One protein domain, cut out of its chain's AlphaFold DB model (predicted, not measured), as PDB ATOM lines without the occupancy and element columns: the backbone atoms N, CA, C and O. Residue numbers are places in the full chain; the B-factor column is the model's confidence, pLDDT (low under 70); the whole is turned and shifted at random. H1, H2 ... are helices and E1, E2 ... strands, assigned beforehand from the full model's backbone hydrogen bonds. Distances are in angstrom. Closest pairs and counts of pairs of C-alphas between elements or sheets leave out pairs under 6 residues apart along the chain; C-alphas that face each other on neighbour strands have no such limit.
ATOM      1  N   ILE A  30     -27.607   9.973 -18.675       77.75
ATOM      2  CA  ILE A  30     -28.322  10.723 -17.641       77.75
ATOM      3  C   ILE A  30     -27.337  11.411 -16.710       77.75
ATOM      4  O   ILE A  30     -27.528  12.584 -16.394       77.75
ATOM      5  N   ARG A  31     -26.286  10.713 -16.280       74.69
ATOM      6  CA  ARG A  31     -25.293  11.293 -15.376       74.69
ATOM      7  C   ARG A  31     -24.579  12.463 -16.041       74.69
ATOM      8  O   ARG A  31     -24.613  13.547 -15.474       74.69
ATOM      9  N   ILE A  32     -24.076  12.298 -17.264       76.75
ATOM     10  CA  ILE A  32     -23.385  13.367 -18.014       76.75
ATOM     11  C   ILE A  32     -24.244  14.633 -18.120       76.75
ATOM     12  O   ILE A  32     -23.814  15.730 -17.766       76.75
ATOM     13  N   VAL A  33     -25.499  14.489 -18.545       81.69
ATOM     14  CA  VAL A  33     -26.399  15.640 -18.695       81.69
ATOM     15  C   VAL A  33     -26.671  16.313 -17.348       81.69
ATOM     16  O   VAL A  33     -26.790  17.532 -17.262       81.69
ATOM     17  N   LEU A  34     -26.732  15.546 -16.260       79.62
ATOM     18  CA  LEU A  34     -26.937  16.101 -14.925       79.62
ATOM     19  C   LEU A  34     -25.697  16.838 -14.383       79.62
ATOM     20  O   LEU A  34     -25.889  17.807 -13.644       79.62
ATOM     21  N   SER A  35     -24.462  16.471 -14.772       76.75
ATOM     22  CA  SER A  35     -23.256  17.294 -14.501       76.75
ATOM     23  C   SER A  35     -23.357  18.630 -15.179       76.75
ATOM     24  O   SER A  35     -23.224  19.657 -14.523       76.75
ATOM     25  N   GLU A  36     -23.606  18.597 -16.482       80.44
ATOM     26  CA  GLU A  36     -23.593  19.786 -17.319       80.44
ATOM     27  C   GLU A  36     -24.653  20.775 -16.823       80.44
ATOM     28  O   GLU A  36     -24.352  21.934 -16.546       80.44
ATOM     29  N   ILE A  37     -25.876  20.293 -16.566       82.38
ATOM     30  CA  ILE A  37     -26.944  21.099 -15.963       82.38
ATOM     31  C   ILE A  37     -26.506  21.698 -14.621       82.38
ATOM     32  O   ILE A  37     -26.811  22.853 -14.336       82.38
ATOM     33  N   ARG A  38     -25.812  20.944 -13.765       79.25
ATOM     34  CA  ARG A  38     -25.354  21.475 -12.479       79.25
ATOM     35  C   ARG A  38     -24.340  22.601 -12.675       79.25
ATOM     36  O   ARG A  38     -24.490  23.649 -12.053       79.25
ATOM     37  N   GLU A  39     -23.358  22.409 -13.544       76.56
ATOM     38  CA  GLU A  39     -22.339  23.417 -13.844       76.56
ATOM     39  C   GLU A  39     -22.959  24.693 -14.415       76.56
ATOM     40  O   GLU A  39     -22.659  25.784 -13.931       76.56
ATOM     41  N   MET A  40     -23.917  24.567 -15.340       77.19
ATOM     42  CA  MET A  40     -24.661  25.707 -15.893       77.19
ATOM     43  C   MET A  40     -25.352  26.544 -14.802       77.19
ATOM     44  O   MET A  40     -25.433  27.768 -14.906       77.19
ATOM     45  N   PHE A  41     -25.848  25.912 -13.734       76.31
ATOM     46  CA  PHE A  41     -26.501  26.611 -12.619       76.31
ATOM     47  C   PHE A  41     -25.510  27.106 -11.549       76.31
ATOM     48  O   PHE A  41     -25.845  28.023 -10.791       76.31
ATOM     49  N   GLU A  42     -24.304  26.537 -11.485       75.44
ATOM     50  CA  GLU A  42     -23.223  26.926 -10.567       75.44
ATOM     51  C   GLU A  42     -22.254  27.975 -11.158       75.44
ATOM     52  O   GLU A  42     -21.376  28.448 -10.429       75.44
ATOM     53  N   MET A  43     -22.447  28.399 -12.418       70.94
ATOM     54  CA  MET A  43     -21.626  29.415 -13.098       70.94
ATOM     55  C   MET A  43     -21.408  30.677 -12.253       70.94
ATOM     56  O   MET A  43     -22.325  31.223 -11.623       70.94
ATOM     57  N   GLN A  44     -20.167  31.161 -12.244       66.00
ATOM     58  CA  GLN A  44     -19.794  32.359 -11.509       66.00
ATOM     59  C   GLN A  44     -20.046  33.616 -12.342       66.00
ATOM     60  O   GLN A  44     -20.156  33.582 -13.561       66.00
ATOM     61  N   VAL A  45     -20.088  34.769 -11.667       59.69
ATOM     62  CA  VAL A  45     -20.194  36.083 -12.328       59.69
ATOM     63  C   VAL A  45     -19.014  36.330 -13.277       59.69
ATOM     64  O   VAL A  45     -19.144  37.105 -14.197       59.69
ATOM     65  N   ALA A  46     -17.861  35.681 -13.098       59.28
ATOM     66  CA  ALA A  46     -16.752  35.814 -14.045       59.28
ATOM     67  C   ALA A  46     -17.008  35.093 -15.386       59.28
ATOM     68  O   ALA A  46     -16.458  35.515 -16.400       59.28
ATOM     69  N   ASP A  47     -17.859  34.062 -15.395       58.59
ATOM     70  CA  ASP A  47     -18.192  33.260 -16.581       58.59
ATOM     71  C   ASP A  47     -19.325  33.902 -17.416       58.59
ATOM     72  O   ASP A  47     -19.634  33.462 -18.525       58.59
ATOM     73  N   ASP A  48     -19.960  34.960 -16.888       57.69
ATOM     74  CA  ASP A  48     -21.098  35.653 -17.505       57.69
ATOM     75  C   ASP A  48     -20.719  36.489 -18.738       57.69
ATOM     76  O   ASP A  48     -21.561  36.713 -19.613       57.69
ATOM     77  N   ILE A  49     -19.454  36.915 -18.816       61.88
ATOM     78  CA  ILE A  49     -18.933  37.792 -19.868       61.88
ATOM     79  C   ILE A  49     -18.906  37.044 -21.197       61.88
ATOM     80  O   ILE A  49     -19.278  37.603 -22.232       61.88
ATOM     81  N   ASP A  50     -18.494  35.780 -21.152       63.03
ATOM     82  CA  ASP A  50     -18.323  34.952 -22.339       63.03
ATOM     83  C   ASP A  50     -19.624  34.227 -22.718       63.03
ATOM     84  O   ASP A  50     -19.868  33.977 -23.900       63.03
ATOM     85  N   PHE A  51     -20.503  33.949 -21.741       68.00
ATOM     86  CA  PHE A  51     -21.726  33.165 -21.948       68.00
ATOM     87  C   PHE A  51     -22.969  33.743 -21.236       68.00
ATOM     88  O   PHE A  51     -23.594  33.086 -20.393       68.00
ATOM     89  N   PRO A  52     -23.426  34.950 -21.620       69.19
ATOM     90  CA  PRO A  52     -24.571  35.609 -20.982       69.19
ATOM     91  C   PRO A  52     -25.895  34.847 -21.173       69.19
ATOM     92  O   PRO A  52     -26.852  35.039 -20.421       69.19
ATOM     93  N   GLU A  53     -25.960  33.977 -22.183       70.25
ATOM     94  CA  GLU A  53     -27.134  33.177 -22.532       70.25
ATOM     95  C   GLU A  53     -27.355  31.974 -21.612       70.25
ATOM     96  O   GLU A  53     -28.468  31.467 -21.559       70.25
ATOM     97  N   ILE A  54     -26.364  31.536 -20.841       68.38
ATOM     98  CA  ILE A  54     -26.518  30.421 -19.883       68.38
ATOM     99  C   ILE A  54     -26.325  30.866 -18.432       68.38
ATOM    100  O   ILE A  54     -26.597  30.100 -17.516       68.38
ATOM    101  N   PHE A  55     -25.963  32.132 -18.210       68.88
ATOM    102  CA  PHE A  55     -25.819  32.688 -16.871       68.88
ATOM    103  C   PHE A  55     -27.142  32.659 -16.087       68.88
ATOM    104  O   PHE A  55     -28.145  33.254 -16.501       68.88
ATOM    105  N   SER A  56     -27.120  31.993 -14.929       68.75
ATOM    106  CA  SER A  56     -28.262  31.871 -14.022       68.75
ATOM    107  C   SER A  56     -28.428  33.104 -13.139       68.75
ATOM    108  O   SER A  56     -27.573  33.449 -12.322       68.75
ATOM    109  N   LYS A  57     -29.590  33.753 -13.236       71.12
ATOM    110  CA  LYS A  57     -29.973  34.888 -12.375       71.12
ATOM    111  C   LYS A  57     -30.700  34.438 -11.107       71.12
ATOM    112  O   LYS A  57     -31.071  35.262 -10.272       71.12
ATOM    113  N   GLN A  58     -30.886  33.132 -10.933       66.06
ATOM    114  CA  GLN A  58     -31.709  32.555  -9.871       66.06
ATOM    115  C   GLN A  58     -31.145  32.803  -8.469       66.06
ATOM    116  O   GLN A  58     -31.917  32.967  -7.524       66.06
ATOM    117  N   ARG A  59     -29.814  32.895  -8.323       65.12
ATOM    118  CA  ARG A  59     -29.145  33.098  -7.023       65.12
ATOM    119  C   ARG A  59     -29.511  34.418  -6.349       65.12
ATOM    120  O   ARG A  59     -29.583  34.473  -5.126       65.12
ATOM    121  N   VAL A  60     -29.782  35.463  -7.134       65.69
ATOM    122  CA  VAL A  60     -30.194  36.782  -6.618       65.69
ATOM    123  C   VAL A  60     -31.573  36.705  -5.952       65.69
ATOM    124  O   VAL A  60     -31.879  37.481  -5.052       65.69
ATOM    125  N   VAL A  61     -32.384  35.730  -6.361       66.56
ATOM    126  CA  VAL A  61     -33.822  35.663  -6.094       66.56
ATOM    127  C   VAL A  61     -34.199  34.458  -5.214       66.56
ATOM    128  O   VAL A  61     -35.340  34.311  -4.785       66.56
ATOM    129  N   MET A  62     -33.230  33.596  -4.886       65.81
ATOM    130  CA  MET A  62     -33.425  32.339  -4.149       65.81
ATOM    131  C   MET A  62     -34.120  32.521  -2.789       65.81
ATOM    132  O   MET A  62     -34.972  31.716  -2.414       65.81
ATOM    133  N   ASN A  63     -33.794  33.599  -2.072       67.00
ATOM    134  CA  ASN A  63     -34.352  33.902  -0.749       67.00
ATOM    135  C   ASN A  63     -35.608  34.788  -0.799       67.00
ATOM    136  O   ASN A  63     -36.129  35.161   0.251       67.00
ATOM    137  N   SER A  64     -36.080  35.152  -1.994       69.88
ATOM    138  CA  SER A  64     -37.279  35.969  -2.146       69.88
ATOM    139  C   SER A  64     -38.540  35.110  -2.090       69.88
ATOM    140  O   SER A  64     -38.621  34.032  -2.685       69.88
ATOM    141  N   SER A  65     -39.540  35.605  -1.364       69.12
ATOM    142  CA  SER A  65     -40.889  35.038  -1.306       69.12
ATOM    143  C   SER A  65     -41.866  35.755  -2.239       69.12
ATOM    144  O   SER A  65     -43.051  35.417  -2.258       69.12
ATOM    145  N   GLU A  66     -41.397  36.742  -3.009       80.06
ATOM    146  CA  GLU A  66     -42.249  37.447  -3.957       80.06
ATOM    147  C   GLU A  66     -42.604  36.550  -5.148       80.06
ATOM    148  O   GLU A  66     -41.778  35.837  -5.718       80.06
ATOM    149  N   TYR A  67     -43.866  36.603  -5.563       77.69
ATOM    150  CA  TYR A  67     -44.355  35.789  -6.675       77.69
ATOM    151  C   TYR A  67     -43.658  36.126  -8.006       77.69
ATOM    152  O   TYR A  67     -43.348  35.236  -8.797       77.69
ATOM    153  N   ALA A  68     -43.382  37.412  -8.253       81.50
ATOM    154  CA  ALA A  68     -42.694  37.870  -9.464       81.50
ATOM    155  C   ALA A  68     -41.281  37.279  -9.582       81.50
ATOM    156  O   ALA A  68     -40.838  36.897 -10.667       81.50
ATOM    157  N   ASP A  69     -40.632  37.156  -8.434       80.88
ATOM    158  CA  ASP A  69     -39.294  36.633  -8.236       80.88
ATOM    159  C   ASP A  69     -39.244  35.110  -8.438       80.88
ATOM    160  O   ASP A  69     -38.408  34.599  -9.187       80.88
ATOM    161  N   GLN A  70     -40.216  34.377  -7.894       80.69
ATOM    162  CA  GLN A  70     -40.387  32.942  -8.157       80.69
ATOM    163  C   GLN A  70     -40.646  32.651  -9.644       80.69
ATOM    164  O   GLN A  70     -40.021  31.766 -10.231       80.69
ATOM    165  N   ALA A  71     -41.502  33.446 -10.292       82.69
ATOM    166  CA  ALA A  71     -41.762  33.332 -11.726       82.69
ATOM    167  C   ALA A  71     -40.539  33.701 -12.585       82.69
ATOM    168  O   ALA A  71     -40.397  33.215 -13.709       82.69
ATOM    169  N   ALA A  72     -39.661  34.587 -12.106       83.19
ATOM    170  CA  ALA A  72     -38.391  34.872 -12.770       83.19
ATOM    171  C   ALA A  72     -37.436  33.673 -12.681       83.19
ATOM    172  O   ALA A  72     -36.814  33.338 -13.686       83.19
ATOM    173  N   ARG A  73     -37.378  32.980 -11.533       83.69
ATOM    174  CA  ARG A  73     -36.555  31.768 -11.365       83.69
ATOM    175  C   ARG A  73     -36.979  30.637 -12.297       83.69
ATOM    176  O   ARG A  73     -36.119  30.049 -12.941       83.69
ATOM    177  N   LEU A  74     -38.283  30.371 -12.396       87.50
ATOM    178  CA  LEU A  74     -38.827  29.354 -13.303       87.50
ATOM    179  C   LEU A  74     -38.444  29.636 -14.759       87.50
ATOM    180  O   LEU A  74     -37.857  28.784 -15.418       87.50
ATOM    181  N   ARG A  75     -38.695  30.863 -15.230       87.12
ATOM    182  CA  ARG A  75     -38.371  31.273 -16.605       87.12
ATOM    183  C   ARG A  75     -36.878  31.213 -16.902       87.12
ATOM    184  O   ARG A  75     -36.488  30.880 -18.015       87.12
ATOM    185  N   ASP A  76     -36.047  31.562 -15.927       86.12
ATOM    186  CA  ASP A  76     -34.600  31.492 -16.081       86.12
ATOM    187  C   ASP A  76     -34.110  30.042 -16.171       86.12
ATOM    188  O   ASP A  76     -33.315  29.721 -17.050       86.12
ATOM    189  N   ALA A  77     -34.640  29.154 -15.326       86.88
ATOM    190  CA  ALA A  77     -34.328  27.729 -15.361       86.88
ATOM    191  C   ALA A  77     -34.783  27.076 -16.673       86.88
ATOM    192  O   ALA A  77     -33.995  26.382 -17.309       86.88
ATOM    193  N   GLU A  78     -36.011  27.349 -17.123       88.75
ATOM    194  CA  GLU A  78     -36.506  26.877 -18.423       88.75
ATOM    195  C   GLU A  78     -35.619  27.356 -19.573       88.75
ATOM    196  O   GLU A  78     -35.261  26.565 -20.442       88.75
ATOM    197  N   ARG A  79     -35.225  28.635 -19.567       88.12
ATOM    198  CA  ARG A  79     -34.374  29.232 -20.602       88.12
ATOM    199  C   ARG A  79     -33.023  28.526 -20.703       88.12
ATOM    200  O   ARG A  79     -32.602  28.212 -21.808       88.12
ATOM    201  N   ILE A  80     -32.366  28.282 -19.570       86.56
ATOM    202  CA  ILE A  80     -31.051  27.627 -19.508       86.56
ATOM    203  C   ILE A  80     -31.163  26.167 -19.954       86.56
ATOM    204  O   ILE A  80     -30.410  25.725 -20.817       86.56
ATOM    205  N   LEU A  81     -32.145  25.432 -19.432       88.06
ATOM    206  CA  LEU A  81     -32.344  24.018 -19.763       88.06
ATOM    207  C   LEU A  81     -32.760  23.806 -21.224       88.06
ATOM    208  O   LEU A  81     -32.369  22.813 -21.830       88.06
ATOM    209  N   CYS A  82     -33.492  24.748 -21.828       88.56
ATOM    210  CA  CYS A  82     -33.823  24.697 -23.255       88.56
ATOM    211  C   CYS A  82     -32.600  24.788 -24.179       88.56
ATOM    212  O   CYS A  82     -32.697  24.390 -25.338       88.56
ATOM    213  N   LEU A  83     -31.474  25.326 -23.702       87.00
ATOM    214  CA  LEU A  83     -30.238  25.428 -24.482       87.00
ATOM    215  C   LEU A  83     -29.412  24.136 -24.445       87.00
ATOM    216  O   LEU A  83     -28.461  24.000 -25.213       87.00
ATOM    217  N   HIS A  84     -29.771  23.183 -23.581       87.31
ATOM    218  CA  HIS A  84     -29.022  21.948 -23.419       87.31
ATOM    219  C   HIS A  84     -29.262  20.994 -24.608       87.31
ATOM    220  O   HIS A  84     -30.397  20.558 -24.823       87.31
ATOM    221  N   PRO A  85     -28.222  20.593 -25.365       86.75
ATOM    222  CA  PRO A  85     -28.384  19.861 -26.629       86.75
ATOM    223  C   PRO A  85     -28.974  18.453 -26.463       86.75
ATOM    224  O   PRO A  85     -29.588  17.915 -27.383       86.75
ATOM    225  N   PHE A  86     -28.793  17.851 -25.288       87.94
ATOM    226  CA  PHE A  86     -29.285  16.509 -24.978       87.94
ATOM    227  C   PHE A  86     -30.681  16.468 -24.352       87.94
ATOM    228  O   PHE A  86     -31.221  15.376 -24.188       87.94
ATOM    229  N   ILE A  87     -31.288  17.615 -24.029       89.44
ATOM    230  CA  ILE A  87     -32.635  17.667 -23.450       89.44
ATOM    231  C   ILE A  87     -33.670  17.808 -24.568       89.44
ATOM    232  O   ILE A  87     -33.613  18.718 -25.394       89.44
ATOM    233  N   GLU A  88     -34.674  16.932 -24.573       92.12
ATOM    234  CA  GLU A  88     -35.839  17.085 -25.437       92.12
ATOM    235  C   GLU A  88     -36.739  18.201 -24.881       92.12
ATOM    236  O   GLU A  88     -37.534  17.989 -23.964       92.12
ATOM    237  N   THR A  89     -36.625  19.403 -25.446       89.62
ATOM    238  CA  THR A  89     -37.298  20.620 -24.949       89.62
ATOM    239  C   THR A  89     -38.821  20.505 -24.853       89.62
ATOM    240  O   THR A  89     -39.424  21.094 -23.962       89.62
ATOM    241  N   SER A  90     -39.457  19.699 -25.711       91.50
ATOM    242  CA  SER A  90     -40.906  19.431 -25.677       91.50
ATOM    243  C   SER A  90     -41.361  18.677 -24.417       91.50
ATOM    244  O   SER A  90     -42.540  18.709 -24.070       91.50
ATOM    245  N   SER A  91     -40.435  17.985 -23.751       91.50
ATOM    246  CA  SER A  91     -40.676  17.171 -22.558       91.50
ATOM    247  C   SER A  91     -40.290  17.872 -21.253       91.50
ATOM    248  O   SER A  91     -40.537  17.325 -20.176       91.50
ATOM    249  N   LEU A  92     -39.664  19.052 -21.348       92.81
ATOM    250  CA  LEU A  92     -39.163  19.800 -20.206       92.81
ATOM    251  C   LEU A  92     -40.326  20.342 -19.369       92.81
ATOM    252  O   LEU A  92     -41.222  21.018 -19.870       92.81
ATOM    253  N   ASN A  93     -40.277  20.066 -18.073       92.75
ATOM    254  CA  ASN A  93     -41.163  20.629 -17.072       92.75
ATOM    255  C   ASN A  93     -40.313  21.142 -15.904       92.75
ATOM    256  O   ASN A  93     -39.495  20.396 -15.357       92.75
ATOM    257  N   VAL A  94     -40.512  22.409 -15.544       90.00
ATOM    258  CA  VAL A  94     -39.853  23.074 -14.423       90.00
ATOM    259  C   VAL A  94     -40.926  23.599 -13.474       90.00
ATOM    260  O   VAL A  94     -41.737  24.441 -13.841       90.00
ATOM    261  N   ASP A  95     -40.883  23.138 -12.229       89.62
ATOM    262  CA  ASP A  95     -41.785  23.543 -11.154       89.62
ATOM    263  C   ASP A  95     -40.995  24.026  -9.928       89.62
ATOM    264  O   ASP A  95     -39.789  23.804  -9.804       89.62
ATOM    265  N   LEU A  96     -41.683  24.669  -8.981       86.94
ATOM    266  CA  LEU A  96     -41.148  24.973  -7.652       86.94
ATOM    267  C   LEU A  96     -41.854  24.119  -6.599       86.94
ATOM    268  O   LEU A  96     -43.079  23.987  -6.602       86.94
ATOM    269  N   ASN A  97     -41.091  23.550  -5.666       86.25
ATOM    270  CA  ASN A  97     -41.668  22.878  -4.504       86.25
ATOM    271  C   ASN A  97     -42.057  23.888  -3.398       86.25
ATOM    272  O   ASN A  97     -41.789  25.086  -3.485       86.25
ATOM    273  N   SER A  98     -42.641  23.393  -2.302       81.06
ATOM    274  CA  SER A  98     -43.031  24.210  -1.140       81.06
ATOM    275  C   SER A  98     -41.869  24.905  -0.415       81.06
ATOM    276  O   SER A  98     -42.103  25.791   0.398       81.06
ATOM    277  N   GLU A  99     -40.630  24.495  -0.682       81.12
ATOM    278  CA  GLU A  99     -39.400  25.067  -0.125       81.12
ATOM    279  C   GLU A  99     -38.699  26.011  -1.116       81.12
ATOM    280  O   GLU A  99     -37.569  26.420  -0.867       81.12
ATOM    281  N   ASN A 100     -39.349  26.359  -2.234       77.88
ATOM    282  CA  ASN A 100     -38.773  27.175  -3.304       77.88
ATOM    283  C   ASN A 100     -37.561  26.516  -4.004       77.88
ATOM    284  O   ASN A 100     -36.730  27.211  -4.583       77.88
ATOM    285  N   ASN A 101     -37.441  25.187  -3.963       82.94
ATOM    286  CA  ASN A 101     -36.472  24.441  -4.768       82.94
ATOM    287  C   ASN A 101     -37.065  24.167  -6.154       82.94
ATOM    288  O   ASN A 101     -38.255  23.858  -6.266       82.94
ATOM    289  N   LEU A 102     -36.228  24.216  -7.185       85.50
ATOM    290  CA  LEU A 102     -36.613  23.835  -8.538       85.50
ATOM    291  C   LEU A 102     -36.772  22.317  -8.626       85.50
ATOM    292  O   LEU A 102     -35.924  21.553  -8.160       85.50
ATOM    293  N   VAL A 103     -37.873  21.888  -9.227       88.81
ATOM    294  CA  VAL A 103     -38.178  20.496  -9.533       88.81
ATOM    295  C   VAL A 103     -38.274  20.379 -11.041       88.81
ATOM    296  O   VAL A 103     -39.193  20.911 -11.652       88.81
ATOM    297  N   VAL A 104     -37.318  19.681 -11.638       88.81
ATOM    298  CA  VAL A 104     -37.172  19.587 -13.087       88.81
ATOM    299  C   VAL A 104     -37.444  18.154 -13.535       88.81
ATOM    300  O   VAL A 104     -36.990  17.195 -12.911       88.81
ATOM    301  N   SER A 105     -38.201  17.978 -14.611       90.94
ATOM    302  CA  SER A 105     -38.366  16.689 -15.291       90.94
ATOM    303  C   SER A 105     -38.189  16.879 -16.791       90.94
ATOM    304  O   SER A 105     -38.650  17.877 -17.336       90.94
ATOM    305  N   PHE A 106     -37.520  15.943 -17.453       92.38
ATOM    306  CA  PHE A 106     -37.304  15.975 -18.898       92.38
ATOM    307  C   PHE A 106     -36.938  14.592 -19.430       92.38
ATOM    308  O   PHE A 106     -36.568  13.684 -18.685       92.38
ATOM    309  N   ARG A 107     -37.018  14.440 -20.746       91.62
ATOM    310  CA  ARG A 107     -36.488  13.314 -21.500       91.62
ATOM    311  C   ARG A 107     -35.212  13.736 -22.223       91.62
ATOM    312  O   ARG A 107     -35.095  14.873 -22.675       91.62
ATOM    313  N   LEU A 108     -34.260  12.821 -22.314       88.62
ATOM    314  CA  LEU A 108     -33.058  12.970 -23.115       88.62
ATOM    315  C   LEU A 108     -33.315  12.582 -24.569       88.62
ATOM    316  O   LEU A 108     -34.156  11.731 -24.858       88.62
ATOM    317  N   THR A 109     -32.533  13.130 -25.493       87.38
ATOM    318  CA  THR A 109     -32.582  12.751 -26.918       87.38
ATOM    319  C   THR A 109     -32.239  11.275 -27.163       87.38
ATOM    320  O   THR A 109     -32.662  10.702 -28.166       87.38
ATOM    321  N   THR A 110     -31.545  10.632 -26.221       84.50
ATOM    322  CA  THR A 110     -31.271   9.184 -26.159       84.50
ATOM    323  C   THR A 110     -32.501   8.341 -25.787       84.50
ATOM    324  O   THR A 110     -32.490   7.123 -25.957       84.50
ATOM    325  N   GLY A 111     -33.586   8.968 -25.314       84.12
ATOM    326  CA  GLY A 111     -34.856   8.335 -24.937       84.12
ATOM    327  C   GLY A 111     -35.036   8.103 -23.432       84.12
ATOM    328  O   GLY A 111     -36.145   7.801 -22.980       84.12
ATOM    329  N   GLU A 112     -33.981   8.278 -22.640       87.00
ATOM    330  CA  GLU A 112     -34.018   8.173 -21.180       87.00
ATOM    331  C   GLU A 112     -34.828   9.313 -20.558       87.00
ATOM    332  O   GLU A 112     -34.895  10.409 -21.099       87.00
ATOM    333  N   SER A 113     -35.484   9.077 -19.420       86.50
ATOM    334  CA  SER A 113     -36.345  10.085 -18.784       86.50
ATOM    335  C   SER A 113     -35.916  10.363 -17.348       86.50
ATOM    336  O   SER A 113     -35.887   9.462 -16.510       86.50
ATOM    337  N   VAL A 114     -35.655  11.634 -17.056       86.00
ATOM    338  CA  VAL A 114     -35.352  12.158 -15.727       86.00
ATOM    339  C   VAL A 114     -36.637  12.691 -15.106       86.00
ATOM    340  O   VAL A 114     -37.300  13.573 -15.648       86.00
ATOM    341  N   ASN A 115     -36.995  12.154 -13.941       86.44
ATOM    342  CA  ASN A 115     -38.211  12.530 -13.224       86.44
ATOM    343  C   ASN A 115     -37.860  13.166 -11.876       86.44
ATOM    344  O   ASN A 115     -37.278  12.499 -11.017       86.44
ATOM    345  N   ARG A 116     -38.295  14.415 -11.667       83.50
ATOM    346  CA  ARG A 116     -38.110  15.194 -10.428       83.50
ATOM    347  C   ARG A 116     -36.652  15.297  -9.969       83.50
ATOM    348  O   ARG A 116     -36.319  14.921  -8.843       83.50
ATOM    349  N   LEU A 117     -35.796  15.833 -10.828       82.56
ATOM    350  CA  LEU A 117     -34.511  16.388 -10.424       82.56
ATOM    351  C   LEU A 117     -34.752  17.582  -9.493       82.56
ATOM    352  O   LEU A 117     -35.532  18.469  -9.825       82.56
ATOM    353  N   LEU A 118     -34.104  17.601  -8.329       79.88
ATOM    354  CA  LEU A 118     -34.242  18.684  -7.358       79.88
ATOM    355  C   LEU A 118     -32.998  19.572  -7.400       79.88
ATOM    356  O   LEU A 118     -31.893  19.094  -7.150       79.88
ATOM    357  N   MET A 119     -33.189  20.857  -7.686       75.62
ATOM    358  CA  MET A 119     -32.129  21.864  -7.784       75.62
ATOM    359  C   MET A 119     -32.418  22.999  -6.794       75.62
ATOM    360  O   MET A 119     -33.580  23.351  -6.572       75.62
ATOM    361  N   ARG A 120     -31.381  23.531  -6.144       67.38
ATOM    362  CA  ARG A 120     -31.512  24.560  -5.100       67.38
ATOM    363  C   ARG A 120     -31.064  25.918  -5.609       67.38
ATOM    364  O   ARG A 120     -29.935  25.971  -6.132       67.38
TER     365      ARG A 120
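This is residues 30 to 120 of the 120 residues of an uncharacterized protein of Leptospira interrogans serovar Lai (UniProt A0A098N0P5). A three-stranded sheet, E1, E2 and E3, has H3 slanting over one face at the E1 side and H1 near E3, with the other face bare. H1 and H3 run opposite ways at a steep tilt; beyond the end of H1, short H2 lies farthest from the middle, and unnamed residues 49 to 66 lead back to H3. The printed part has 91 residues, with three named helices and three named strands in the order H1 H2 H3 E1 E2 E3; the sheet, order E1 E2 E3, is antiparallel and the class is mixed. It is compact, with a radius of gyration of the C-alphas of 12.9 A and spans of 36 by 33 by 19 A.

E1 is residues 93 to 96, 10.4 A; E2, 102 to 107, and E3, 113 to 119, are each 16.7 A long. C-alpha 119 is at (-32.129, 21.864, -7.784). H3, residues 67 to 81, is 21.3 A long; H1, residues 30 to 42, is 18.4 A and begins at C-alpha 30, (-28.322, 10.723, -17.641). H2 is residues 45 to 48, 5.3 A.

The strands form a meander, each the antiparallel neighbour of the one before. In the hairpin E1 and E2, N 93 and O 105 are 2.8 A apart, within hydrogen-bond range; in the hairpin E2 and E3, N 104 and O 117 are, at 2.8 A. H1 and H3 on one face of the sheet make two layers. H3, at a height over the sheet of 8.8 A, is over E1 and, only just, E2, with 3 C-alphas; its closest C-alphas to E1 are Glu 78 and Val 94, 6.5 A. H1 and H3 are close but not clearly touching, C-alphas of Ile 37 and Leu 81 being closest at 7.2 A, at a steep tilt of 49 degrees. H2 is apart from H1, H3 and the strands. In H1 and H3 every O i to N i+4 pair is within hydrogen-bond range; H2 is too short for one.

The C-alphas farthest apart, of Glu 66 and Thr 110, are 37.6 A apart. The printed part has no cut; the links H2 to H3 and H3 to E1 are long. Mean pLDDT of the printed part is 79.7, with residues 44 to 52, 54 to 56, 58 to 65 and 120 under 70.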